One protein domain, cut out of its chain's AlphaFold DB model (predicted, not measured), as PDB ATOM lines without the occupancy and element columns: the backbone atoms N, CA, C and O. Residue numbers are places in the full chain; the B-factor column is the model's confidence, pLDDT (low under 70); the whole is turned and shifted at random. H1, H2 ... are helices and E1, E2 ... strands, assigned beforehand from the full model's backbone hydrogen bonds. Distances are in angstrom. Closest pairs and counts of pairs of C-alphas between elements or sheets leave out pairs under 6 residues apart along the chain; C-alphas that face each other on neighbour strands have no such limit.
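This is residues 312 to 402 and 424 to 506 of the 883 residues of the protein "Transcription factor IIIC subunit delta N-term-domain-containing protein" of Tuber borchii (UniProt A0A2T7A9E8). Three small sheets are stacked partly face to face, with the sheet E4 to E7 in the middle, the sheet E1 to E3 over one face and the sheet E8 to E10 over the other. This last sheet curls round helix H2, and the two long links, residues 383 to 393 and 475 to 487, lie toward opposite ends of the model. The printed part has 174 residues, with elements in the order E1 E2 E3 E4 E5 E6 E7 H1 H2 E8 E9 E10 H3, of mixed class. Each sheet is antiparallel and follows chain order. The whole is compact, with a radius of gyration of the C-alphas of 17.7 A, and spans 56 by 35 by 27 A.

The largest sheet holds E4, residues 352 to 359, E5, residues 366 to 372, E6, residues 377 to 382, and E7, residues 394 to 398. It is a meander, each strand the antiparallel neighbour of the one before, as are E1, residues 317 to 323, E2, residues 326 to 332, and E3, residues 338 to 345, and also E8, residues 450 to 459, E9, residues 465 to 474, and E10, residues 488 to 494. Each pair of neighbour strands is a hairpin. Within hydrogen-bond range are N 356 and O 369, 3.0 A, N 368 and O 380, 2.9 A, N 379 and O 396, 2.9 A, N 319 and O 330, 2.9 A, N 327 and O 344, 2.9 A, N 453 and O 471, 2.8 A, and N 468 and O 491, 2.8 A. The three sheets form a stack, face to face in turn: the facing parts of the first two are 10.8 A centre to centre, and those of the first and the sheet E8 E9 E10 9.1 A. The closest C-alphas of E4 and E8 are those of Gly 354 and Gly 456, 4.3 A apart. E8 bends by 62 degrees at residue 455. H2, residues 430 to 444, is on one face of the strongly twisted sheet E8 E9 E10, making two layers, helix and sheet; its closest C-alphas to E10 are Trp 430 and Gly 493, 3.7 A. H1, residues 424 to 427, is close to but not clearly touching H2, with the C-alphas of Ala 427 and Val 433 6.6 A apart. H3, residues 499 to 504, only grazes the largest sheet, with the C-alphas of Pro 359 and Ala 501 4.9 A apart. In H2 and H3 every O i to N i+4 pair is within hydrogen-bond range; H1 is too short for one.

E1 begins at C-alpha 317 (23.034, -30.077, 113.554), and H3 ends at C-alpha 504 (15.142, -15.392, 114.412). E9 is 28.1 A long, E8 25.7 A, and H2 20.6 A.

The C-alphas farthest apart, His 388 and Thr 482, are 59.5 A apart. Residues 403 to 423 are not printed, a gap of 24.2 A between C-alphas 402 and 424. The links E6 to E7 and E9 to E10 are long. The pLDDT is under 70 at residues 347, 386 to 395, 397 to 402 and 478 to 484.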
ATOM      1  N   GLU A 312      21.078 -25.041 115.750       86.44
ATOM      2  CA  GLU A 312      20.373 -26.319 115.704       86.44
ATOM      3  C   GLU A 312      18.986 -26.099 115.092       86.44
ATOM      4  O   GLU A 312      18.266 -25.177 115.478       86.44
ATOM      5  N   ILE A 313      18.609 -26.940 114.132       85.44
ATOM      6  CA  ILE A 313      17.373 -26.785 113.363       85.44
ATOM      7  C   ILE A 313      16.582 -28.068 113.487       85.44
ATOM      8  O   ILE A 313      17.064 -29.137 113.115       85.44
ATOM      9  N   SER A 314      15.372 -27.966 114.036       83.19
ATOM     10  CA  SER A 314      14.504 -29.123 114.283       83.19
ATOM     11  C   SER A 314      15.221 -30.253 115.048       83.19
ATOM     12  O   SER A 314      15.080 -31.426 114.711       83.19
ATOM     13  N   GLY A 315      16.043 -29.903 116.045       84.69
ATOM     14  CA  GLY A 315      16.806 -30.871 116.847       84.69
ATOM     15  C   GLY A 315      18.065 -31.441 116.172       84.69
ATOM     16  O   GLY A 315      18.691 -32.354 116.710       84.69
ATOM     17  N   CYS A 316      18.420 -30.953 114.979       90.38
ATOM     18  CA  CYS A 316      19.533 -31.459 114.179       90.38
ATOM     19  C   CYS A 316      20.624 -30.397 113.987       90.38
ATOM     20  O   CYS A 316      20.346 -29.225 113.726       90.38
ATOM     21  N   LEU A 317      21.880 -30.832 114.034       94.38
ATOM     22  CA  LEU A 317      23.034 -30.077 113.554       94.38
ATOM     23  C   LEU A 317      23.160 -30.279 112.041       94.38
ATOM     24  O   LEU A 317      23.116 -31.411 111.561       94.38
ATOM     25  N   ILE A 318      23.310 -29.191 111.287       95.94
ATOM     26  CA  ILE A 318      23.316 -29.244 109.819       95.94
ATOM     27  C   ILE A 318      24.730 -29.022 109.292       95.94
ATOM     28  O   ILE A 318      25.309 -27.952 109.479       95.94
ATOM     29  N   LEU A 319      25.265 -30.034 108.614       97.25
ATOM     30  CA  LEU A 319      26.572 -30.030 107.964       97.25
ATOM     31  C   LEU A 319      26.386 -29.972 106.449       97.25
ATOM     32  O   LEU A 319      25.644 -30.772 105.888       97.25
ATOM     33  N   ALA A 320      27.094 -29.077 105.770       97.06
ATOM     34  CA  ALA A 320      27.198 -29.080 104.317       97.06
ATOM     35  C   ALA A 320      28.639 -29.332 103.887       97.06
ATOM     36  O   ALA A 320      29.580 -28.794 104.475       97.06
ATOM     37  N   TYR A 321      28.807 -30.122 102.832       95.19
ATOM     38  CA  TYR A 321      30.102 -30.314 102.200       95.19
ATOM     39  C   TYR A 321      29.982 -30.342 100.678       95.19
ATOM     40  O   TYR A 321      28.986 -30.798 100.111       95.19
ATOM     41  N   VAL A 322      31.011 -29.818 100.017       92.38
ATOM     42  CA  VAL A 322      31.035 -29.617  98.567       92.38
ATOM     43  C   VAL A 322      31.941 -30.649  97.916       92.38
ATOM     44  O   VAL A 322      33.123 -30.770  98.258       92.38
ATOM     45  N   ILE A 323      31.388 -31.347  96.933       90.19
ATOM     46  CA  ILE A 323      32.088 -32.319  96.095       90.19
ATOM     47  C   ILE A 323      31.974 -31.887  94.625       90.19
ATOM     48  O   ILE A 323      31.220 -30.963  94.306       90.19
ATOM     49  N   PRO A 324      32.735 -32.487  93.698       87.19
ATOM     50  CA  PRO A 324      32.634 -32.112  92.293       87.19
ATOM     51  C   PRO A 324      31.191 -32.231  91.780       87.19
ATOM     52  O   PRO A 324      30.579 -33.290  91.894       87.19
ATOM     53  N   ARG A 325      30.664 -31.147  91.192       86.88
ATOM     54  CA  ARG A 325      29.320 -31.042  90.587       86.88
ATOM     55  C   ARG A 325      28.116 -31.181  91.536       86.88
ATOM     56  O   ARG A 325      26.978 -31.122  91.054       86.88
ATOM     57  N   SER A 326      28.317 -31.333  92.846       90.69
ATOM     58  CA  SER A 326      27.212 -31.381  93.809       90.69
ATOM     59  C   SER A 326      27.589 -30.918  95.218       90.69
ATOM     60  O   SER A 326      28.749 -30.865  95.624       90.69
ATOM     61  N   VAL A 327      26.567 -30.556  95.984       93.50
ATOM     62  CA  VAL A 327      26.661 -30.213  97.404       93.50
ATOM     63  C   VAL A 327      25.822 -31.211  98.181       93.50
ATOM     64  O   VAL A 327      24.680 -31.482  97.809       93.50
ATOM     65  N   LYS A 328      26.363 -31.756  99.267       94.38
ATOM     66  CA  LYS A 328      25.623 -32.648 100.162       94.38
ATOM     67  C   LYS A 328      25.359 -31.953 101.488       94.38
ATOM     68  O   LYS A 328      26.267 -31.362 102.069       94.38
ATOM     69  N   ILE A 329      24.116 -32.032 101.954       96.12
ATOM     70  CA  ILE A 329      23.683 -31.545 103.265       96.12
ATOM     71  C   ILE A 329      23.298 -32.750 104.118       96.12
ATOM     72  O   ILE A 329      22.471 -33.568 103.711       96.12
ATOM     73  N   VAL A 330      23.907 -32.849 105.294       95.69
ATOM     74  CA  VAL A 330      23.738 -33.926 106.266       95.69
ATOM     75  C   VAL A 330      23.123 -33.340 107.535       95.69
ATOM     76  O   VAL A 330      23.682 -32.420 108.131       95.69
ATOM     77  N   ALA A 331      21.975 -33.869 107.950       94.62
ATOM     78  CA  ALA A 331      21.385 -33.591 109.254       94.62
ATOM     79  C   ALA A 331      21.892 -34.628 110.259       94.62
ATOM     80  O   ALA A 331      21.785 -35.830 110.010       94.62
ATOM     81  N   ILE A 332      22.444 -34.160 111.373       94.19
ATOM     82  CA  ILE A 332      23.140 -34.976 112.371       94.19
ATOM     83  C   ILE A 332      22.495 -34.736 113.742       94.19
ATOM     84  O   ILE A 332      22.201 -33.594 114.097       94.19
ATOM     85  N   SER A 333      22.253 -35.794 114.514       91.88
ATOM     86  CA  SER A 333      21.719 -35.694 115.879       91.88
ATOM     87  C   SER A 333      22.758 -35.128 116.858       91.88
ATOM     88  O   SER A 333      23.950 -35.038 116.555       91.88
ATOM     89  N   SER A 334      22.349 -34.783 118.083       86.50
ATOM     90  CA  SER A 334      23.292 -34.372 119.141       86.50
ATOM     91  C   SER A 334      24.319 -35.443 119.521       86.50
ATOM     92  O   SER A 334      25.394 -35.125 120.045       86.50
ATOM     93  N   ASP A 335      24.004 -36.705 119.247       86.38
ATOM     94  CA  ASP A 335      24.870 -37.843 119.542       86.38
ATOM     95  C   ASP A 335      25.858 -38.128 118.407       86.38
ATOM     96  O   ASP A 335      26.874 -38.782 118.631       86.38
ATOM     97  N   GLY A 336      25.649 -37.515 117.237       88.06
ATOM     98  CA  GLY A 336      26.502 -37.662 116.057       88.06
ATOM     99  C   GLY A 336      25.943 -38.632 115.016       88.06
ATOM    100  O   GLY A 336      26.625 -38.926 114.037       88.06
ATOM    101  N   GLU A 337      24.715 -39.124 115.199       91.69
ATOM    102  CA  GLU A 337      24.068 -40.025 114.245       91.69
ATOM    103  C   GLU A 337      23.547 -39.257 113.029       91.69
ATOM    104  O   GLU A 337      22.942 -38.190 113.153       91.69
ATOM    105  N   VAL A 338      23.770 -39.803 111.833       93.12
ATOM    106  CA  VAL A 338      23.266 -39.213 110.589       93.12
ATOM    107  C   VAL A 338      21.770 -39.488 110.468       93.12
ATOM    108  O   VAL A 338      21.354 -40.616 110.217       93.12
ATOM    109  N   MET A 339      20.967 -38.435 110.596       90.69
ATOM    110  CA  MET A 339      19.509 -38.486 110.482       90.69
ATOM    111  C   MET A 339      19.054 -38.502 109.022       90.69
ATOM    112  O   MET A 339      18.135 -39.229 108.651       90.69
ATOM    113  N   SER A 340      19.672 -37.675 108.174       90.25
ATOM    114  CA  SER A 340      19.398 -37.670 106.733       90.25
ATOM    115  C   SER A 340      20.539 -37.040 105.945       90.25
ATOM    116  O   SER A 340      21.209 -36.138 106.440       90.25
ATOM    117  N   THR A 341      20.702 -37.464 104.693       91.94
ATOM    118  CA  THR A 341      21.636 -36.864 103.734       91.94
ATOM    119  C   THR A 341      20.882 -36.529 102.457       91.94
ATOM    120  O   THR A 341      20.190 -37.384 101.904       91.94
ATOM    121  N   ARG A 342      21.010 -35.291 101.976       92.38
ATOM    122  CA  ARG A 342      20.453 -34.847 100.691       92.38
ATOM    123  C   ARG A 342      21.557 -34.321  99.793       92.38
ATOM    124  O   ARG A 342      22.454 -33.621 100.255       92.38
ATOM    125  N   GLU A 343      21.472 -34.654  98.514       92.00
ATOM    126  CA  GLU A 343      22.402 -34.200  97.485       92.00
ATOM    127  C   GLU A 343      21.720 -33.190  96.563       92.00
ATOM    128  O   GLU A 343      20.597 -33.403  96.109       92.00
ATOM    129  N   PHE A 344      22.424 -32.099  96.287       91.75
ATOM    130  CA  PHE A 344      21.996 -31.013  95.420       91.75
ATOM    131  C   PHE A 344      23.015 -30.871  94.293       91.75
ATOM    132  O   PHE A 344      24.133 -30.398  94.499       91.75
ATOM    133  N   VAL A 345      22.641 -31.308  93.094       88.56
ATOM    134  CA  VAL A 345      23.474 -31.152  91.895       88.56
ATOM    135  C   VAL A 345      23.566 -29.666  91.566       88.56
ATOM    136  O   VAL A 345      22.560 -28.968  91.621       88.56
ATOM    137  N   ASN A 346      24.761 -29.168  91.255       79.50
ATOM    138  CA  ASN A 346      24.971 -27.760  90.899       79.50
ATOM    139  C   ASN A 346      25.492 -27.571  89.471       79.50
ATOM    140  O   ASN A 346      25.519 -26.453  88.973       79.50
ATOM    141  N   GLY A 347      25.908 -28.654  88.803       69.94
ATOM    142  CA  GLY A 347      26.424 -28.600  87.433       69.94
ATOM    143  C   GLY A 347      27.747 -27.835  87.289       69.94
ATOM    144  O   GLY A 347      28.263 -27.717  86.177       69.94
ATOM    145  N   PHE A 348      28.333 -27.342  88.385       77.06
ATOM    146  CA  PHE A 348      29.582 -26.592  88.370       77.06
ATOM    147  C   PHE A 348      30.739 -27.539  88.059       77.06
ATOM    148  O   PHE A 348      31.007 -28.488  88.796       77.06
ATOM    149  N   VAL A 349      31.428 -27.280  86.949       76.94
ATOM    150  CA  VAL A 349      32.755 -27.857  86.685       76.94
ATOM    151  C   VAL A 349      33.823 -27.064  87.443       76.94
ATOM    152  O   VAL A 349      34.834 -27.617  87.866       76.94
ATOM    153  N   ASP A 350      33.561 -25.774  87.647       82.62
ATOM    154  CA  ASP A 350      34.449 -24.837  88.321       82.62
ATOM    155  C   ASP A 350      34.523 -25.087  89.833       82.62
ATOM    156  O   ASP A 350      33.573 -25.561  90.462       82.62
ATOM    157  N   HIS A 351      35.641 -24.690  90.440       83.62
ATOM    158  CA  HIS A 351      35.830 -24.757  91.886       83.62
ATOM    159  C   HIS A 351      34.860 -23.813  92.617       83.62
ATOM    160  O   HIS A 351      34.639 -22.677  92.189       83.62
ATOM    161  N   VAL A 352      34.318 -24.240  93.764       89.38
ATOM    162  CA  VAL A 352      33.497 -23.374  94.628       89.38
ATOM    163  C   VAL A 352      34.397 -22.369  95.340       89.38
ATOM    164  O   VAL A 352      35.215 -22.725  96.181       89.38
ATOM    165  N   ALA A 353      34.273 -21.096  94.980       90.12
ATOM    166  CA  ALA A 353      35.100 -20.026  95.522       90.12
ATOM    167  C   ALA A 353      34.586 -19.479  96.856       90.12
ATOM    168  O   ALA A 353      35.354 -18.857  97.580       90.12
ATOM    169  N   GLY A 354      33.318 -19.698  97.204       90.56
ATOM    170  CA  GLY A 354      32.774 -19.265  98.487       90.56
ATOM    171  C   GLY A 354      31.476 -19.974  98.844       90.56
ATOM    172  O   GLY A 354      30.725 -20.397  97.962       90.56
ATOM    173  N   TYR A 355      31.224 -20.091 100.146       92.88
ATOM    174  CA  TYR A 355      30.031 -20.716 100.702       92.88
ATOM    175  C   TYR A 355      29.708 -20.135 102.085       92.88
ATOM    176  O   TYR A 355      30.611 -19.886 102.884       92.88
ATOM    177  N   CYS A 356      28.429 -19.948 102.400       93.88
ATOM    178  CA  CYS A 356      27.998 -19.552 103.740       93.88
ATOM    179  C   CYS A 356      26.548 -19.963 104.022       93.88
ATOM    180  O   CYS A 356      25.702 -19.989 103.129       93.88
ATOM    181  N   PHE A 357      26.260 -20.276 105.286       93.88
ATOM    182  CA  PHE A 357      24.890 -20.437 105.758       93.88
ATOM    183  C   PHE A 357      24.311 -19.090 106.190       93.88
ATOM    184  O   PHE A 357      25.019 -18.235 106.718       93.88
ATOM    185  N   THR A 358      23.004 -18.932 106.002       91.19
ATOM    186  CA  THR A 358      22.221 -17.803 106.516       91.19
ATOM    187  C   THR A 358      20.913 -18.303 107.121       91.19
ATOM    188  O   THR A 358      20.398 -19.354 106.705       91.19
ATOM    189  N   PRO A 359      20.351 -17.566 108.089       84.12
ATOM    190  CA  PRO A 359      19.020 -17.852 108.585       84.12
ATOM    191  C   PRO A 359      17.946 -17.761 107.492       84.12
ATOM    192  O   PRO A 359      17.983 -16.870 106.649       84.12
ATOM    193  N   SER A 360      16.972 -18.671 107.528       79.56
ATOM    194  CA  SER A 360      15.750 -18.639 106.708       79.56
ATOM    195  C   SER A 360      14.591 -17.988 107.465       79.56
ATOM    196  O   SER A 360      14.654 -17.851 108.688       79.56
ATOM    197  N   THR A 361      13.534 -17.605 106.743       71.38
ATOM    198  CA  THR A 361      12.285 -17.071 107.321       71.38
ATOM    199  C   THR A 361      11.629 -18.065 108.253       71.38
ATOM    200  O   THR A 361      11.194 -17.696 109.330       71.38
ATOM    201  N   SER A 362      11.617 -19.344 107.886       75.75
ATOM    202  CA  SER A 362      11.097 -20.380 108.771       75.75
ATOM    203  C   SER A 362      12.163 -20.836 109.781       75.75
ATOM    204  O   SER A 362      13.306 -21.107 109.382       75.75
ATOM    205  N   PRO A 363      11.818 -21.001 111.074       74.19
ATOM    206  CA  PRO A 363      12.731 -21.530 112.092       74.19
ATOM    207  C   PRO A 363      13.143 -22.986 111.832       74.19
ATOM    208  O   PRO A 363      14.181 -23.423 112.324       74.19
ATOM    209  N   SER A 364      12.383 -23.733 111.026       79.12
ATOM    210  CA  SER A 364      12.711 -25.111 110.637       79.12
ATOM    211  C   SER A 364      13.635 -25.205 109.416       79.12
ATOM    212  O   SER A 364      13.911 -26.308 108.939       79.12
ATOM    213  N   ARG A 365      14.112 -24.070 108.882       83.38
ATOM    214  CA  ARG A 365      14.863 -24.009 107.621       83.38
ATOM    215  C   ARG A 365      16.206 -23.296 107.731       83.38
ATOM    216  O   ARG A 365      16.411 -22.416 108.570       83.38
ATOM    217  N   VAL A 366      17.112 -23.622 106.813       87.50
ATOM    218  CA  VAL A 366      18.380 -22.908 106.607       87.50
ATOM    219  C   VAL A 366      18.664 -22.728 105.133       87.50
ATOM    220  O   VAL A 366      18.373 -23.612 104.332       87.50
ATOM    221  N   MET A 367      19.278 -21.598 104.790       91.12
ATOM    222  CA  MET A 367      19.744 -21.346 103.435       91.12
ATOM    223  C   MET A 367      21.259 -21.457 103.346       91.12
ATOM    224  O   MET A 367      21.979 -20.792 104.093       91.12
ATOM    225  N   LEU A 368      21.732 -22.267 102.404       94.31
ATOM    226  CA  LEU A 368      23.135 -22.349 102.012       94.31
ATOM    227  C   LEU A 368      23.339 -21.581 100.706       94.31
ATOM    228  O   LEU A 368      22.676 -21.869  99.709       94.31
ATOM    229  N   HIS A 369      24.275 -20.639 100.707       94.94
ATOM    230  CA  HIS A 369      24.680 -19.869  99.531       94.94
ATOM    231  C   HIS A 369      26.035 -20.359  99.053       94.94
ATOM    232  O   HIS A 369      26.932 -20.549  99.873       94.94
ATOM    233  N   LEU A 370      26.191 -20.540  97.744       94.19
ATOM    234  CA  LEU A 370      27.451 -20.919  97.110       94.19
ATOM    235  C   LEU A 370      27.713 -20.074  95.861       94.19
ATOM    236  O   LEU A 370      26.786 -19.738  95.121       94.19
ATOM    237  N   ALA A 371      28.991 -19.807  95.598       93.88
ATOM    238  CA  ALA A 371      29.461 -19.201  94.358       93.88
ATOM    239  C   ALA A 371      30.684 -19.950  93.807       93.88
ATOM    240  O   ALA A 371      31.613 -20.274  94.554       93.88
ATOM    241  N   SER A 372      30.702 -20.214  92.499       92.69
ATOM    242  CA  SER A 372      31.867 -20.758  91.795       92.69
ATOM    243  C   SER A 372      32.891 -19.667  91.483       92.69
ATOM    244  O   SER A 372      32.566 -18.481  91.482       92.69
ATOM    245  N   SER A 373      34.126 -20.054  91.159       91.00
ATOM    246  CA  SER A 373      35.180 -19.115  90.753       91.00
ATOM    247  C   SER A 373      34.821 -18.281  89.524       91.00
ATOM    248  O   SER A 373      35.350 -17.187  89.385       91.00
ATOM    249  N   ASN A 374      33.906 -18.762  88.677       89.81
ATOM    250  CA  ASN A 374      33.410 -18.060  87.488       89.81
ATOM    251  C   ASN A 374      32.060 -17.354  87.731       89.81
ATOM    252  O   ASN A 374      31.386 -16.951  86.787       89.81
ATOM    253  N   GLY A 375      31.650 -17.218  88.996       87.56
ATOM    254  CA  GLY A 375      30.463 -16.470  89.406       87.56
ATOM    255  C   GLY A 375      29.127 -17.168  89.179       87.56
ATOM    256  O   GLY A 375      28.089 -16.527  89.313       87.56
ATOM    257  N   ARG A 376      29.115 -18.480  88.909       90.56
ATOM    258  CA  ARG A 376      27.869 -19.263  88.962       90.56
ATOM    259  C   ARG A 376      27.413 -19.382  90.409       90.56
ATOM    260  O   ARG A 376      28.249 -19.575  91.292       90.56
ATOM    261  N   THR A 377      26.112 -19.289  90.660       92.44
ATOM    262  CA  THR A 377      25.579 -19.241  92.029       92.44
ATOM    263  C   THR A 377      24.548 -20.334  92.271       92.44
ATOM    264  O   THR A 377      23.808 -20.726  91.371       92.44
ATOM    265  N   GLN A 378      24.511 -20.852  93.497       92.00
ATOM    266  CA  GLN A 378      23.491 -21.796  93.943       92.00
ATOM    267  C   GLN A 378      23.020 -21.404  95.341       92.00
ATOM    268  O   GLN A 378      23.834 -21.152  96.230       92.00
ATOM    269  N   ILE A 379      21.703 -21.371  95.532       92.81
ATOM    270  CA  ILE A 379      21.057 -21.143  96.823       92.81
ATOM    271  C   ILE A 379      20.203 -22.369  97.135       92.81
ATOM    272  O   ILE A 379      19.345 -22.754  96.340       92.81
ATOM    273  N   ILE A 380      20.441 -22.996  98.282       92.19
ATOM    274  CA  ILE A 380      19.719 -24.191  98.728       92.19
ATOM    275  C   ILE A 380      18.921 -23.828  99.977       92.19
ATOM    276  O   ILE A 380      19.526 -23.478 100.986       92.19
ATOM    277  N   ASP A 381      17.593 -23.936  99.919       89.81
ATOM    278  CA  ASP A 381      16.705 -23.842 101.084       89.81
ATOM    279  C   ASP A 381      16.411 -25.256 101.598       89.81
ATOM    280  O   ASP A 381      15.731 -26.067 100.950       89.81
ATOM    281  N   TYR A 382      16.991 -25.574 102.751       89.50
ATOM    282  CA  TYR A 382      16.992 -26.909 103.328       89.50
ATOM    283  C   TYR A 382      16.123 -26.979 104.584       89.50
ATOM    284  O   TYR A 382      16.216 -26.142 105.482       89.50
ATOM    285  N   THR A 383      15.330 -28.046 104.668       86.94
ATOM    286  CA  THR A 383      14.500 -28.398 105.824       86.94
ATOM    287  C   THR A 383      14.875 -29.812 106.264       86.94
ATOM    288  O   THR A 383      14.815 -30.727 105.432       86.94
ATOM    289  N   PRO A 384      15.249 -30.032 107.536       82.00
ATOM    290  CA  PRO A 384      15.477 -31.373 108.055       82.00
ATOM    291  C   PRO A 384      14.172 -32.171 108.018       82.00
ATOM    292  O   PRO A 384      13.125 -31.693 108.454       82.00
ATOM    293  N   THR A 385      14.209 -33.391 107.490       72.12
ATOM    294  CA  THR A 385      13.020 -34.249 107.423       72.12
ATOM    295  C   THR A 385      12.733 -34.860 108.799       72.12
ATOM    296  O   THR A 385      13.361 -35.849 109.164       72.12
ATOM    297  N   SER A 386      11.781 -34.309 109.558       55.28
ATOM    298  CA  SER A 386      11.136 -35.037 110.659       55.28
ATOM    299  C   SER A 386      10.069 -35.949 110.061       55.28
ATOM    300  O   SER A 386       9.294 -35.506 109.214       55.28
ATOM    301  N   GLY A 387      10.041 -37.228 110.435       49.00
ATOM    302  CA  GLY A 387       9.104 -38.208 109.884       49.00
ATOM    303  C   GLY A 387       7.644 -37.859 110.177       49.00
ATOM    304  O   GLY A 387       7.121 -38.313 111.175       49.00
ATOM    305  N   HIS A 388       7.028 -37.021 109.340       40.47
ATOM    306  CA  HIS A 388       5.609 -36.909 108.975       40.47
ATOM    307  C   HIS A 388       5.457 -35.611 108.147       40.47
ATOM    308  O   HIS A 388       5.731 -34.525 108.637       40.47
ATOM    309  N   MET A 389       5.067 -35.754 106.872       40.50
ATOM    310  CA  MET A 389       4.915 -34.701 105.841       40.50
ATOM    311  C   MET A 389       6.146 -33.792 105.614       40.50
ATOM    312  O   MET A 389       6.278 -32.717 106.183       40.50
ATOM    313  N   SER A 390       7.038 -34.210 104.703       46.34
ATOM    314  CA  SER A 390       8.178 -33.402 104.240       46.34
ATOM    315  C   SER A 390       7.688 -32.180 103.457       46.34
ATOM    316  O   SER A 390       7.232 -32.321 102.320       46.34
ATOM    317  N   GLU A 391       7.887 -30.976 103.991       50.31
ATOM    318  CA  GLU A 391       8.055 -29.803 103.129       50.31
ATOM    319  C   GLU A 391       9.193 -30.098 102.131       50.31
ATOM    320  O   GLU A 391      10.194 -30.743 102.473       50.31
ATOM    321  N   LYS A 392       9.021 -29.725 100.856       60.44
ATOM    322  CA  LYS A 392      10.031 -29.992  99.823       60.44
ATOM    323  C   LYS A 392      11.187 -29.005  99.992       60.44
ATOM    324  O   LYS A 392      10.988 -27.809  99.811       60.44
ATOM    325  N   SER A 393      12.388 -29.504 100.295       67.12
ATOM    326  CA  SER A 393      13.622 -28.717 100.146       67.12
ATOM    327  C   SER A 393      13.756 -28.260  98.693       67.12
ATOM    328  O   SER A 393      13.459 -29.038  97.780       67.12
ATOM    329  N   THR A 394      14.204 -27.028  98.475       68.56
ATOM    330  CA  THR A 394      14.344 -26.450  97.131       68.56
ATOM    331  C   THR A 394      15.775 -25.988  96.899       68.56
ATOM    332  O   THR A 394      16.493 -25.622  97.828       68.56
ATOM    333  N   SER A 395      16.215 -26.039  95.648       65.56
ATOM    334  CA  SER A 395      17.512 -25.513  95.234       65.56
ATOM    335  C   SER A 395      17.327 -24.667  93.991       65.56
ATOM    336  O   SER A 395      16.777 -25.144  92.999       65.56
ATOM    337  N   HIS A 396      17.821 -23.439  94.045       71.06
ATOM    338  CA  HIS A 396      17.844 -22.519  92.923       71.06
ATOM    339  C   HIS A 396      19.282 -22.399  92.430       71.06
ATOM    340  O   HIS A 396      20.180 -22.036  93.191       71.06
ATOM    341  N   ILE A 397      19.504 -22.745  91.165       69.56
ATOM    342  CA  ILE A 397      20.788 -22.595  90.483       69.56
ATOM    343  C   ILE A 397      20.617 -21.438  89.512       69.56
ATOM    344  O   ILE A 397      19.716 -21.473  88.677       69.56
ATOM    345  N   THR A 398      21.474 -20.431  89.622       61.56
ATOM    346  CA  THR A 398      21.588 -19.406  88.586       61.56
ATOM    347  C   THR A 398      22.745 -19.839  87.699       61.56
ATOM    348  O   THR A 398      23.920 -19.661  88.048       61.56
ATOM    349  N   GLU A 399      22.423 -20.509  86.593       50.78
ATOM    350  CA  GLU A 399      23.411 -20.781  85.558       50.78
ATOM    351  C   GLU A 399      23.730 -19.459  84.864       50.78
ATOM    352  O   GLU A 399      22.837 -18.776  84.375       50.78
ATOM    353  N   GLY A 400      25.013 -19.100  84.800       42.75
ATOM    354  CA  GLY A 400      25.490 -18.118  83.828       42.75
ATOM    355  C   GLY A 400      25.452 -18.728  82.427       42.75
ATOM    356  O   GLY A 400      26.506 -18.907  81.817       42.75
ATOM    357  N   ALA A 401      24.276 -19.170  81.984       29.27
ATOM    358  CA  ALA A 401      24.041 -19.594  80.618       29.27
ATOM    359  C   ALA A 401      23.963 -18.338  79.747       29.27
ATOM    360  O   ALA A 401      23.476 -17.300  80.195       29.27
ATOM    361  N   GLY A 402      24.543 -18.429  78.549       32.53
ATOM    362  CA  GLY A 402      24.549 -17.348  77.574       32.53
ATOM    363  C   GLY A 402      23.145 -16.868  77.232       32.53
ATOM    364  O   GLY A 402      22.171 -17.533  77.574       32.53
ATOM    365  N   ARG A 424      12.137  -4.360  93.535       78.62
ATOM    366  CA  ARG A 424      13.328  -3.801  94.207       78.62
ATOM    367  C   ARG A 424      13.972  -4.781  95.194       78.62
ATOM    368  O   ARG A 424      15.195  -4.755  95.368       78.62
ATOM    369  N   ALA A 425      13.186  -5.619  95.868       78.62
ATOM    370  CA  ALA A 425      13.692  -6.654  96.771       78.62
ATOM    371  C   ALA A 425      14.352  -7.817  96.011       78.62
ATOM    372  O   ALA A 425      15.350  -8.372  96.475       78.62
ATOM    373  N   ILE A 426      13.836  -8.164  94.831       84.94
ATOM    374  CA  ILE A 426      14.456  -9.132  93.923       84.94
ATOM    375  C   ILE A 426      15.768  -8.564  93.381       84.94
ATOM    376  O   ILE A 426      16.797  -9.226  93.502       84.94
ATOM    377  N   ALA A 427      15.772  -7.332  92.868       85.19
ATOM    378  CA  ALA A 427      16.976  -6.676  92.350       85.19
ATOM    379  C   ALA A 427      18.102  -6.594  93.396       85.19
ATOM    380  O   ALA A 427      19.280  -6.667  93.072       85.19
ATOM    381  N   SER A 428      17.753  -6.518  94.683       85.62
ATOM    382  CA  SER A 428      18.740  -6.423  95.757       85.62
ATOM    383  C   SER A 428      19.355  -7.730  96.216       85.62
ATOM    384  O   SER A 428      20.204  -7.715  97.115       85.62
ATOM    385  N   ARG A 429      18.907  -8.860  95.667       90.50
ATOM    386  CA  ARG A 429      19.499 -10.158  95.979       90.50
ATOM    387  C   ARG A 429      20.944 -10.164  95.513       90.50
ATOM    388  O   ARG A 429      21.219  -9.755  94.395       90.50
ATOM    389  N   TRP A 430      21.861 -10.656  96.335       91.81
ATOM    390  CA  TRP A 430      23.295 -10.620  96.038       91.81
ATOM    391  C   TRP A 430      23.660 -11.261  94.691       91.81
ATOM    392  O   TRP A 430      24.584 -10.791  94.036       91.81
ATOM    393  N   THR A 431      22.911 -12.278  94.249       93.38
ATOM    394  CA  THR A 431      23.059 -12.899  92.923       93.38
ATOM    395  C   THR A 431      22.718 -11.928  91.797       93.38
ATOM    396  O   THR A 431      23.459 -11.826  90.826       93.38
ATOM    397  N   ASN A 432      21.632 -11.172  91.957       91.56
ATOM    398  CA  ASN A 432      21.169 -10.197  90.975       91.56
ATOM    399  C   ASN A 432      22.060  -8.958  90.973       91.56
ATOM    400  O   ASN A 432      22.391  -8.465  89.908       91.56
ATOM    401  N   VAL A 433      22.532  -8.515  92.143       90.81
ATOM    402  CA  VAL A 433      23.511  -7.420  92.231       90.81
ATOM    403  C   VAL A 433      24.829  -7.822  91.558       90.81
ATOM    404  O   VAL A 433      25.443  -7.007  90.879       90.81
ATOM    405  N   LEU A 434      25.283  -9.071  91.720       91.75
ATOM    406  CA  LEU A 434      26.485  -9.562  91.041       91.75
ATOM    407  C   LEU A 434      26.326  -9.530  89.513       91.75
ATOM    408  O   LEU A 434      27.246  -9.082  88.827       91.75
ATOM    409  N   GLU A 435      25.174  -9.967  88.998       91.19
ATOM    410  CA  GLU A 435      24.881  -9.954  87.560       91.19
ATOM    411  C   GLU A 435      24.686  -8.529  87.021       91.19
ATOM    412  O   GLU A 435      25.267  -8.181  85.999       91.19
ATOM    413  N   GLU A 436      23.986  -7.659  87.751       91.12
ATOM    414  CA  GLU A 436      23.865  -6.228  87.437       91.12
ATOM    415  C   GLU A 436      25.256  -5.593  87.299       91.12
ATOM    416  O   GLU A 436      25.543  -4.911  86.321       91.12
ATOM    417  N   ARG A 437      26.193  -5.884  88.216       91.12
ATOM    418  CA  ARG A 437      27.554  -5.313  88.138       91.12
ATOM    419  C   ARG A 437      28.404  -5.897  87.018       91.12
ATOM    420  O   ARG A 437      29.356  -5.239  86.588       91.12
ATOM    421  N   LYS A 438      28.083  -7.105  86.556       91.19
ATOM    422  CA  LYS A 438      28.662  -7.690  85.343       91.19
ATOM    423  C   LYS A 438      28.138  -6.961  84.104       91.19
ATOM    424  O   LYS A 438      28.947  -6.582  83.260       91.19
ATOM    425  N   GLN A 439      26.834  -6.692  84.038       91.25
ATOM    426  CA  GLN A 439      26.208  -5.916  82.961       91.25
ATOM    427  C   GLN A 439      26.722  -4.470  82.918       91.25
ATOM    428  O   GLN A 439      27.125  -4.005  81.855       91.25
ATOM    429  N   ASP A 440      26.827  -3.795  84.069       90.88
ATOM    430  CA  ASP A 440      27.422  -2.454  84.177       90.88
ATOM    431  C   ASP A 440      28.845  -2.423  83.608       90.88
ATOM    432  O   ASP A 440      29.226  -1.491  82.906       90.88
ATOM    433  N   TYR A 441      29.647  -3.449  83.913       89.19
ATOM    434  CA  TYR A 441      31.015  -3.549  83.415       89.19
ATOM    435  C   TYR A 441      31.059  -3.746  81.896       89.19
ATOM    436  O   TYR A 441      31.900  -3.135  81.236       89.19
ATOM    437  N   MET A 442      30.156  -4.570  81.352       89.44
ATOM    438  CA  MET A 442      30.016  -4.780  79.910       89.44
ATOM    439  C   MET A 442      29.629  -3.490  79.192       89.44
ATOM    440  O   MET A 442      30.264  -3.147  78.201       89.44
ATOM    441  N   ALA A 443      28.659  -2.748  79.729       90.38
ATOM    442  CA  ALA A 443      28.234  -1.465  79.184       90.38
ATOM    443  C   ALA A 443      29.330  -0.389  79.297       90.38
ATOM    444  O   ALA A 443      29.549   0.362  78.356       90.38
ATOM    445  N   GLU A 444      30.059  -0.325  80.419       89.62
ATOM    446  CA  GLU A 444      31.158   0.636  80.619       89.62
ATOM    447  C   GLU A 444      32.326   0.412  79.640       89.62
ATOM    448  O   GLU A 444      33.057   1.353  79.331       89.62
ATOM    449  N   HIS A 445      32.520  -0.824  79.166       86.00
ATOM    450  CA  HIS A 445      33.650  -1.217  78.317       86.00
ATOM    451  C   HIS A 445      33.243  -1.638  76.894       86.00
ATOM    452  O   HIS A 445      34.090  -2.171  76.175       86.00
ATOM    453  N   ASP A 446      31.983  -1.426  76.495       87.38
ATOM    454  CA  ASP A 446      31.421  -1.839  75.198       87.38
ATOM    455  C   ASP A 446      31.714  -3.318  74.845       87.38
ATOM    456  O   ASP A 446      32.126  -3.654  73.732       87.38
ATOM    457  N   LEU A 447      31.541  -4.224  75.815       86.38
ATOM    458  CA  LEU A 447      31.826  -5.658  75.668       86.38
ATOM    459  C   LEU A 447      30.565  -6.461  75.336       86.38
ATOM    460  O   LEU A 447      29.535  -6.303  75.986       86.38
ATOM    461  N   SER A 448      30.685  -7.409  74.403       84.94
ATOM    462  CA  SER A 448      29.634  -8.398  74.112       84.94
ATOM    463  C   SER A 448      29.492  -9.448  75.212       84.94
ATOM    464  O   SER A 448      28.390  -9.903  75.492       84.94
ATOM    465  N   THR A 449      30.601  -9.838  75.849       86.00
ATOM    466  CA  THR A 449      30.638 -10.902  76.858       86.00
ATOM    467  C   THR A 449      31.646 -10.593  77.968       86.00
ATOM    468  O   THR A 449      32.732 -10.044  77.751       86.00
ATOM    469  N   CYS A 450      31.302 -10.981  79.196       87.25
ATOM    470  CA  CYS A 450      32.139 -10.797  80.378       87.25
ATOM    471  C   CYS A 450      32.066 -12.028  81.283       87.25
ATOM    472  O   CYS A 450      31.005 -12.621  81.467       87.25
ATOM    473  N   THR A 451      33.187 -12.369  81.910       87.44
ATOM    474  CA  THR A 451      33.253 -13.329  83.013       87.44
ATOM    475  C   THR A 451      33.362 -12.591  84.339       87.44
ATOM    476  O   THR A 451      34.091 -11.606  84.474       87.44
ATOM    477  N   SER A 452      32.630 -13.067  85.338       90.50
ATOM    478  CA  SER A 452      32.809 -12.653  86.727       90.50
ATOM    479  C   SER A 452      33.734 -13.642  87.418       90.50
ATOM    480  O   SER A 452      33.441 -14.834  87.445       90.50
ATOM    481  N   ARG A 453      34.821 -13.169  88.019       91.50
ATOM    482  CA  ARG A 453      35.625 -13.986  88.928       91.50
ATOM    483  C   ARG A 453      35.193 -13.725  90.354       91.50
ATOM    484  O   ARG A 453      35.235 -12.582  90.795       91.50
ATOM    485  N   VAL A 454      34.788 -14.764  91.075       94.56
ATOM    486  CA  VAL A 454      34.455 -14.671  92.502       94.56
ATOM    487  C   VAL A 454      35.590 -15.279  93.313       94.56
ATOM    488  O   VAL A 454      36.059 -16.375  93.017       94.56
ATOM    489  N   TYR A 455      36.021 -14.561  94.345       94.62
ATOM    490  CA  TYR A 455      37.121 -14.952  95.228       94.62
ATOM    491  C   TYR A 455      36.640 -15.440  96.596       94.62
ATOM    492  O   TYR A 455      37.386 -16.102  97.310       94.62
ATOM    493  N   GLY A 456      35.405 -15.116  96.978       94.75
ATOM    494  CA  GLY A 456      34.803 -15.536  98.240       94.75
ATOM    495  C   GLY A 456      33.473 -14.838  98.503       94.75
ATOM    496  O   GLY A 456      33.210 -13.763  97.959       94.75
ATOM    497  N   ILE A 457      32.654 -15.450  99.357       95.69
ATOM    498  CA  ILE A 457      31.422 -14.856  99.883       95.69
ATOM    499  C   ILE A 457      31.422 -14.980 101.404       95.69
ATOM    500  O   ILE A 457      31.945 -15.953 101.942       95.69
ATOM    501  N   ALA A 458      30.819 -14.020 102.094       94.44
ATOM    502  CA  ALA A 458      30.661 -14.075 103.540       94.44
ATOM    503  C   ALA A 458      29.310 -13.490 103.957       94.44
ATOM    504  O   ALA A 458      28.879 -12.467 103.424       94.44
ATOM    505  N   ALA A 459      28.651 -14.135 104.918       92.94
ATOM    506  CA  ALA A 459      27.431 -13.619 105.525       92.94
ATOM    507  C   ALA A 459      27.758 -12.653 106.672       92.94
ATOM    508  O   ALA A 459      28.735 -12.826 107.402       92.94
ATOM    509  N   SER A 460      26.913 -11.641 106.820       89.88
ATOM    510  CA  SER A 460      26.878 -10.736 107.972       89.88
ATOM    511  C   SER A 460      26.543 -11.479 109.269       89.88
ATOM    512  O   SER A 460      25.961 -12.561 109.255       89.88
ATOM    513  N   SER A 461      26.894 -10.892 110.415       86.12
ATOM    514  CA  SER A 461      26.685 -11.544 111.715       86.12
ATOM    515  C   SER A 461      25.212 -11.688 112.114       86.12
ATOM    516  O   SER A 461      24.891 -12.637 112.830       86.12
ATOM    517  N   VAL A 462      24.320 -10.775 111.690       85.31
ATOM    518  CA  VAL A 462      22.868 -10.962 111.895       85.31
ATOM    519  C   VAL A 462      22.345 -11.952 110.860       85.31
ATOM    520  O   VAL A 462      21.584 -12.850 111.218       85.31
ATOM    521  N   GLY A 463      22.843 -11.853 109.623       87.50
ATOM    522  CA  GLY A 463      22.701 -12.871 108.587       87.50
ATOM    523  C   GLY A 463      21.830 -12.458 107.409       87.50
ATOM    524  O   GLY A 463      21.622 -13.288 106.535       87.50
ATOM    525  N   GLY A 464      21.334 -11.216 107.353       87.12
ATOM    526  CA  GLY A 464      20.471 -10.741 106.267       87.12
ATOM    527  C   GLY A 464      21.221 -10.236 105.027       87.12
ATOM    528  O   GLY A 464      20.617 -10.031 103.970       87.12
ATOM    529  N   ILE A 465      22.536 -10.028 105.133       89.44
ATOM    530  CA  ILE A 465      23.383  -9.493 104.055       89.44
ATOM    531  C   ILE A 465      24.543 -10.434 103.749       89.44
ATOM    532  O   ILE A 465      25.165 -10.983 104.661       89.44
ATOM    533  N   ILE A 466      24.856 -10.561 102.461       93.38
ATOM    534  CA  ILE A 466      25.988 -11.313 101.922       93.38
ATOM    535  C   ILE A 466      26.929 -10.342 101.210       93.38
ATOM    536  O   ILE A 466      26.506  -9.539 100.375       93.38
ATOM    537  N   ALA A 467      28.210 -10.421 101.557       93.25
ATOM    538  CA  ALA A 467      29.299  -9.747 100.868       93.25
ATOM    539  C   ALA A 467      29.953 -10.716  99.877       93.25
ATOM    540  O   ALA A 467      30.194 -11.876 100.212       93.25
ATOM    541  N   VAL A 468      30.268 -10.231  98.680       95.06
ATOM    542  CA  VAL A 468      30.890 -10.996  97.593       95.06
ATOM    543  C   VAL A 468      32.138 -10.260  97.131       95.06
ATOM    544  O   VAL A 468      32.053  -9.105  96.716       95.06
ATOM    545  N   ALA A 469      33.292 -10.924  97.190       94.69
ATOM    546  CA  ALA A 469      34.536 -10.422  96.617       94.69
ATOM    547  C   ALA A 469      34.654 -10.913  95.171       94.69
ATOM    548  O   ALA A 469      34.735 -12.122  94.942       94.69
ATOM    549  N   CYS A 470      34.667 -10.002  94.201       94.25
ATOM    550  CA  CYS A 470      34.680 -10.352  92.784       94.25
ATOM    551  C   CYS A 470      35.464  -9.373  91.900       94.25
ATOM    552  O   CYS A 470      35.813  -8.267  92.304       94.25
ATOM    553  N   SER A 471      35.738  -9.779  90.668       92.56
ATOM    554  CA  SER A 471      36.253  -8.940  89.585       92.56
ATOM    555  C   SER A 471      35.566  -9.322  88.274       92.56
ATOM    556  O   SER A 471      34.935 -10.376  88.173       92.56
ATOM    557  N   PHE A 472      35.643  -8.444  87.279       90.69
ATOM    558  CA  PHE A 472      34.982  -8.619  85.988       90.69
ATOM    559  C   PHE A 472      36.023  -8.496  84.882       90.69
ATOM    560  O   PHE A 472      36.876  -7.606  84.936       90.69
ATOM    561  N   HIS A 473      35.972  -9.414  83.922       87.62
ATOM    562  CA  HIS A 473      36.953  -9.528  82.851       87.62
ATOM    563  C   HIS A 473      36.258  -9.837  81.522       87.62
ATOM    564  O   HIS A 473      35.333 -10.652  81.511       87.62
ATOM    565  N   PRO A 474      36.709  -9.261  80.396       87.12
ATOM    566  CA  PRO A 474      36.189  -9.643  79.088       87.12
ATOM    567  C   PRO A 474      36.414 -11.140  78.846       87.12
ATOM    568  O   PRO A 474      37.455 -11.680  79.224       87.12
ATOM    569  N   ASN A 475      35.436 -11.813  78.241       82.50
ATOM    570  CA  ASN A 475      35.570 -13.233  77.907       82.50
ATOM    571  C   ASN A 475      36.260 -13.434  76.549       82.50
ATOM    572  O   ASN A 475      37.125 -14.295  76.411       82.50
ATOM    573  N   ASP A 476      35.925 -12.586  75.574       77.88
ATOM    574  CA  ASP A 476      36.315 -12.782  74.170       77.88
ATOM    575  C   ASP A 476      37.504 -11.902  73.737       77.88
ATOM    576  O   ASP A 476      37.821 -11.796  72.552       77.88
ATOM    577  N   SER A 477      38.193 -11.251  74.684       71.62
ATOM    578  CA  SER A 477      39.389 -10.449  74.397       71.62
ATOM    579  C   SER A 477      40.468 -10.569  75.475       71.62
ATOM    580  O   SER A 477      40.194 -10.755  76.660       71.62
ATOM    581  N   LEU A 478      41.732 -10.468  75.054       69.50
ATOM    582  CA  LEU A 478      42.890 -10.480  75.949       69.50
ATOM    583  C   LEU A 478      42.986  -9.155  76.708       69.50
ATOM    584  O   LEU A 478      43.227  -8.100  76.121       69.50
ATOM    585  N   GLN A 479      42.865  -9.222  78.032       69.62
ATOM    586  CA  GLN A 479      43.051  -8.071  78.906       69.62
ATOM    587  C   GLN A 479      44.466  -8.065  79.497       69.62
ATOM    588  O   GLN A 479      44.805  -8.894  80.339       69.62
ATOM    589  N   TYR A 480      45.285  -7.087  79.106       66.12
ATOM    590  CA  TYR A 480      46.552  -6.809  79.787       66.12
ATOM    591  C   TYR A 480      46.293  -5.904  80.993       66.12
ATOM    592  O   TYR A 480      46.239  -4.677  80.872       66.12
ATOM    593  N   ILE A 481      46.111  -6.509  82.167       67.19
ATOM    594  CA  ILE A 481      46.002  -5.766  83.424       67.19
ATOM    595  C   ILE A 481      47.401  -5.634  84.023       67.19
ATOM    596  O   ILE A 481      48.074  -6.621  84.300       67.19
ATOM    597  N   THR A 482      47.862  -4.399  84.214       69.81
ATOM    598  CA  THR A 482      49.049  -4.133  85.033       69.81
ATOM    599  C   THR A 482      48.688  -4.306  86.505       69.81
ATOM    600  O   THR A 482      47.581  -3.945  86.891       69.81
ATOM    601  N   ALA A 483      49.625  -4.724  87.359       66.75
ATOM    602  CA  ALA A 483      49.382  -4.861  88.805       66.75
ATOM    603  C   ALA A 483      48.765  -3.595  89.454       66.75
ATOM    604  O   ALA A 483      47.975  -3.671  90.385       66.75
ATOM    605  N   SER A 484      49.060  -2.403  88.918       64.12
ATOM    606  CA  SER A 484      48.475  -1.126  89.358       64.12
ATOM    607  C   SER A 484      46.987  -0.933  89.026       64.12
ATOM    608  O   SER A 484      46.342  -0.061  89.612       64.12
ATOM    609  N   LYS A 485      46.458  -1.700  88.069       71.00
ATOM    610  CA  LYS A 485      45.067  -1.676  87.598       71.00
ATOM    611  C   LYS A 485      44.249  -2.865  88.109       71.00
ATOM    612  O   LYS A 485      43.038  -2.874  87.906       71.00
ATOM    613  N   GLU A 486      44.875  -3.835  88.780       75.25
ATOM    614  CA  GLU A 486      44.160  -4.929  89.435       75.25
ATOM    615  C   GLU A 486      43.258  -4.381  90.546       75.25
ATOM    616  O   GLU A 486      43.687  -3.622  91.423       75.25
ATOM    617  N   MET A 487      41.975  -4.738  90.484       84.44
ATOM    618  CA  MET A 487      40.972  -4.232  91.407       84.44
ATOM    619  C   MET A 487      39.963  -5.316  91.756       84.44
ATOM    620  O   MET A 487      39.343  -5.909  90.876       84.44
ATOM    621  N   THR A 488      39.749  -5.501  93.055       90.25
ATOM    622  CA  THR A 488      38.690  -6.356  93.587       90.25
ATOM    623  C   THR A 488      37.495  -5.511  94.026       90.25
ATOM    624  O   THR A 488      37.626  -4.547  94.787       90.25
ATOM    625  N   LYS A 489      36.339  -5.886  93.486       90.88
ATOM    626  CA  LYS A 489      34.952  -5.567  93.844       90.88
ATOM    627  C   LYS A 489      34.555  -6.164  95.200       90.88
ATOM    628  O   LYS A 489      34.605  -7.383  95.280       90.88
ATOM    629  N   ILE A 490      34.121  -5.424  96.225       91.44
ATOM    630  CA  ILE A 490      33.217  -6.009  97.240       91.44
ATOM    631  C   ILE A 490      31.815  -5.483  96.998       91.44
ATOM    632  O   ILE A 490      31.558  -4.282  97.132       91.44
ATOM    633  N   VAL A 491      30.933  -6.414  96.663       90.81
ATOM    634  CA  VAL A 491      29.516  -6.191  96.404       90.81
ATOM    635  C   VAL A 491      28.718  -6.715  97.593       90.81
ATOM    636  O   VAL A 491      29.042  -7.764  98.144       90.81
ATOM    637  N   PHE A 492      27.678  -5.990  97.994       90.12
ATOM    638  CA  PHE A 492      26.778  -6.388  99.077       90.12
ATOM    639  C   PHE A 492      25.377  -6.608  98.525       90.12
ATOM    640  O   PHE A 492      24.884  -5.773  97.773       90.12
ATOM    641  N   GLY A 493      24.708  -7.676  98.946       89.38
ATOM    642  CA  GLY A 493      23.309  -7.913  98.604       89.38
ATOM    643  C   GLY A 493      22.560  -8.669  99.689       89.38
ATOM    644  O   GLY A 493      23.158  -9.273 100.577       89.38
ATOM    645  N   THR A 494      21.233  -8.616  99.629       89.69
ATOM    646  CA  THR A 494      20.353  -9.395 100.507       89.69
ATOM    647  C   THR A 494      20.145 -10.796  99.933       89.69
ATOM    648  O   THR A 494      20.618 -11.120  98.845       89.69
ATOM    649  N   HIS A 495      19.403 -11.649 100.629       87.88
ATOM    650  CA  HIS A 495      18.895 -12.899 100.063       87.88
ATOM    651  C   HIS A 495      17.376 -13.000 100.229       87.88
ATOM    652  O   HIS A 495      16.749 -12.169 100.888       87.88
ATOM    653  N   HIS A 496      16.761 -14.002  99.597       84.00
ATOM    654  CA  HIS A 496      15.343 -14.283  99.809       84.00
ATOM    655  C   HIS A 496      15.083 -14.544 101.297       84.00
ATOM    656  O   HIS A 496      15.815 -15.309 101.918       84.00
ATOM    657  N   GLY A 497      14.070 -13.897 101.872       78.75
ATOM    658  CA  GLY A 497      13.733 -14.113 103.275       78.75
ATOM    659  C   GLY A 497      14.760 -13.580 104.282       78.75
ATOM    660  O   GLY A 497      14.785 -14.036 105.419       78.75
ATOM    661  N   TRP A 498      15.608 -12.623 103.892       83.44
ATOM    662  CA  TRP A 498      16.621 -12.026 104.775       83.44
ATOM    663  C   TRP A 498      16.054 -11.419 106.068       83.44
ATOM    664  O   TRP A 498      16.738 -11.410 107.087       83.44
ATOM    665  N   GLU A 499      14.801 -10.954 106.063       79.06
ATOM    666  CA  GLU A 499      14.115 -10.466 107.269       79.06
ATOM    667  C   GLU A 499      13.946 -11.573 108.322       79.06
ATOM    668  O   GLU A 499      14.003 -11.289 109.519       79.06
ATOM    669  N   GLY A 500      13.882 -12.835 107.882       77.75
ATOM    670  CA  GLY A 500      13.925 -14.029 108.722       77.75
ATOM    671  C   GLY A 500      15.122 -14.055 109.658       77.75
ATOM    672  O   GLY A 500      14.988 -14.393 110.828       77.75
ATOM    673  N   ALA A 501      16.289 -13.601 109.195       82.44
ATOM    674  CA  ALA A 501      17.468 -13.493 110.046       82.44
ATOM    675  C   ALA A 501      17.230 -12.546 111.226       82.44
ATOM    676  O   ALA A 501      17.534 -12.877 112.368       82.44
ATOM    677  N   TRP A 502      16.594 -11.405 110.985       84.50
ATOM    678  CA  TRP A 502      16.270 -10.435 112.027       84.50
ATOM    679  C   TRP A 502      15.163 -10.935 112.959       84.50
ATOM    680  O   TRP A 502      15.211 -10.669 114.162       84.50
ATOM    681  N   GLN A 503      14.196 -11.685 112.429       80.75
ATOM    682  CA  GLN A 503      13.125 -12.320 113.203       80.75
ATOM    683  C   GLN A 503      13.670 -13.413 114.127       80.75
ATOM    684  O   GLN A 503      13.413 -13.382 115.329       80.75
ATOM    685  N   ARG A 504      14.518 -14.316 113.617       77.75
ATOM    686  CA  ARG A 504      15.142 -15.392 114.412       77.75
ATOM    687  C   ARG A 504      16.057 -14.870 115.513       77.75
ATOM    688  O   ARG A 504      16.185 -15.493 116.563       77.75
ATOM    689  N   ARG A 505      16.664 -13.701 115.302       80.50
ATOM    690  CA  ARG A 505      17.436 -12.987 116.327       80.50
ATOM    691  C   ARG A 505      16.566 -12.121 117.250       80.50
ATOM    692  O   ARG A 505      17.131 -11.413 118.068       80.50
ATOM    693  N   GLY A 506      15.237 -12.125 117.092       78.88
ATOM    694  CA  GLY A 506      14.253 -11.359 117.871       78.88
ATOM    695  C   GLY A 506      14.375  -9.836 117.771       78.88
ATOM    696  O   GLY A 506      13.932  -9.107 118.659       78.88
TER     697      GLY A 506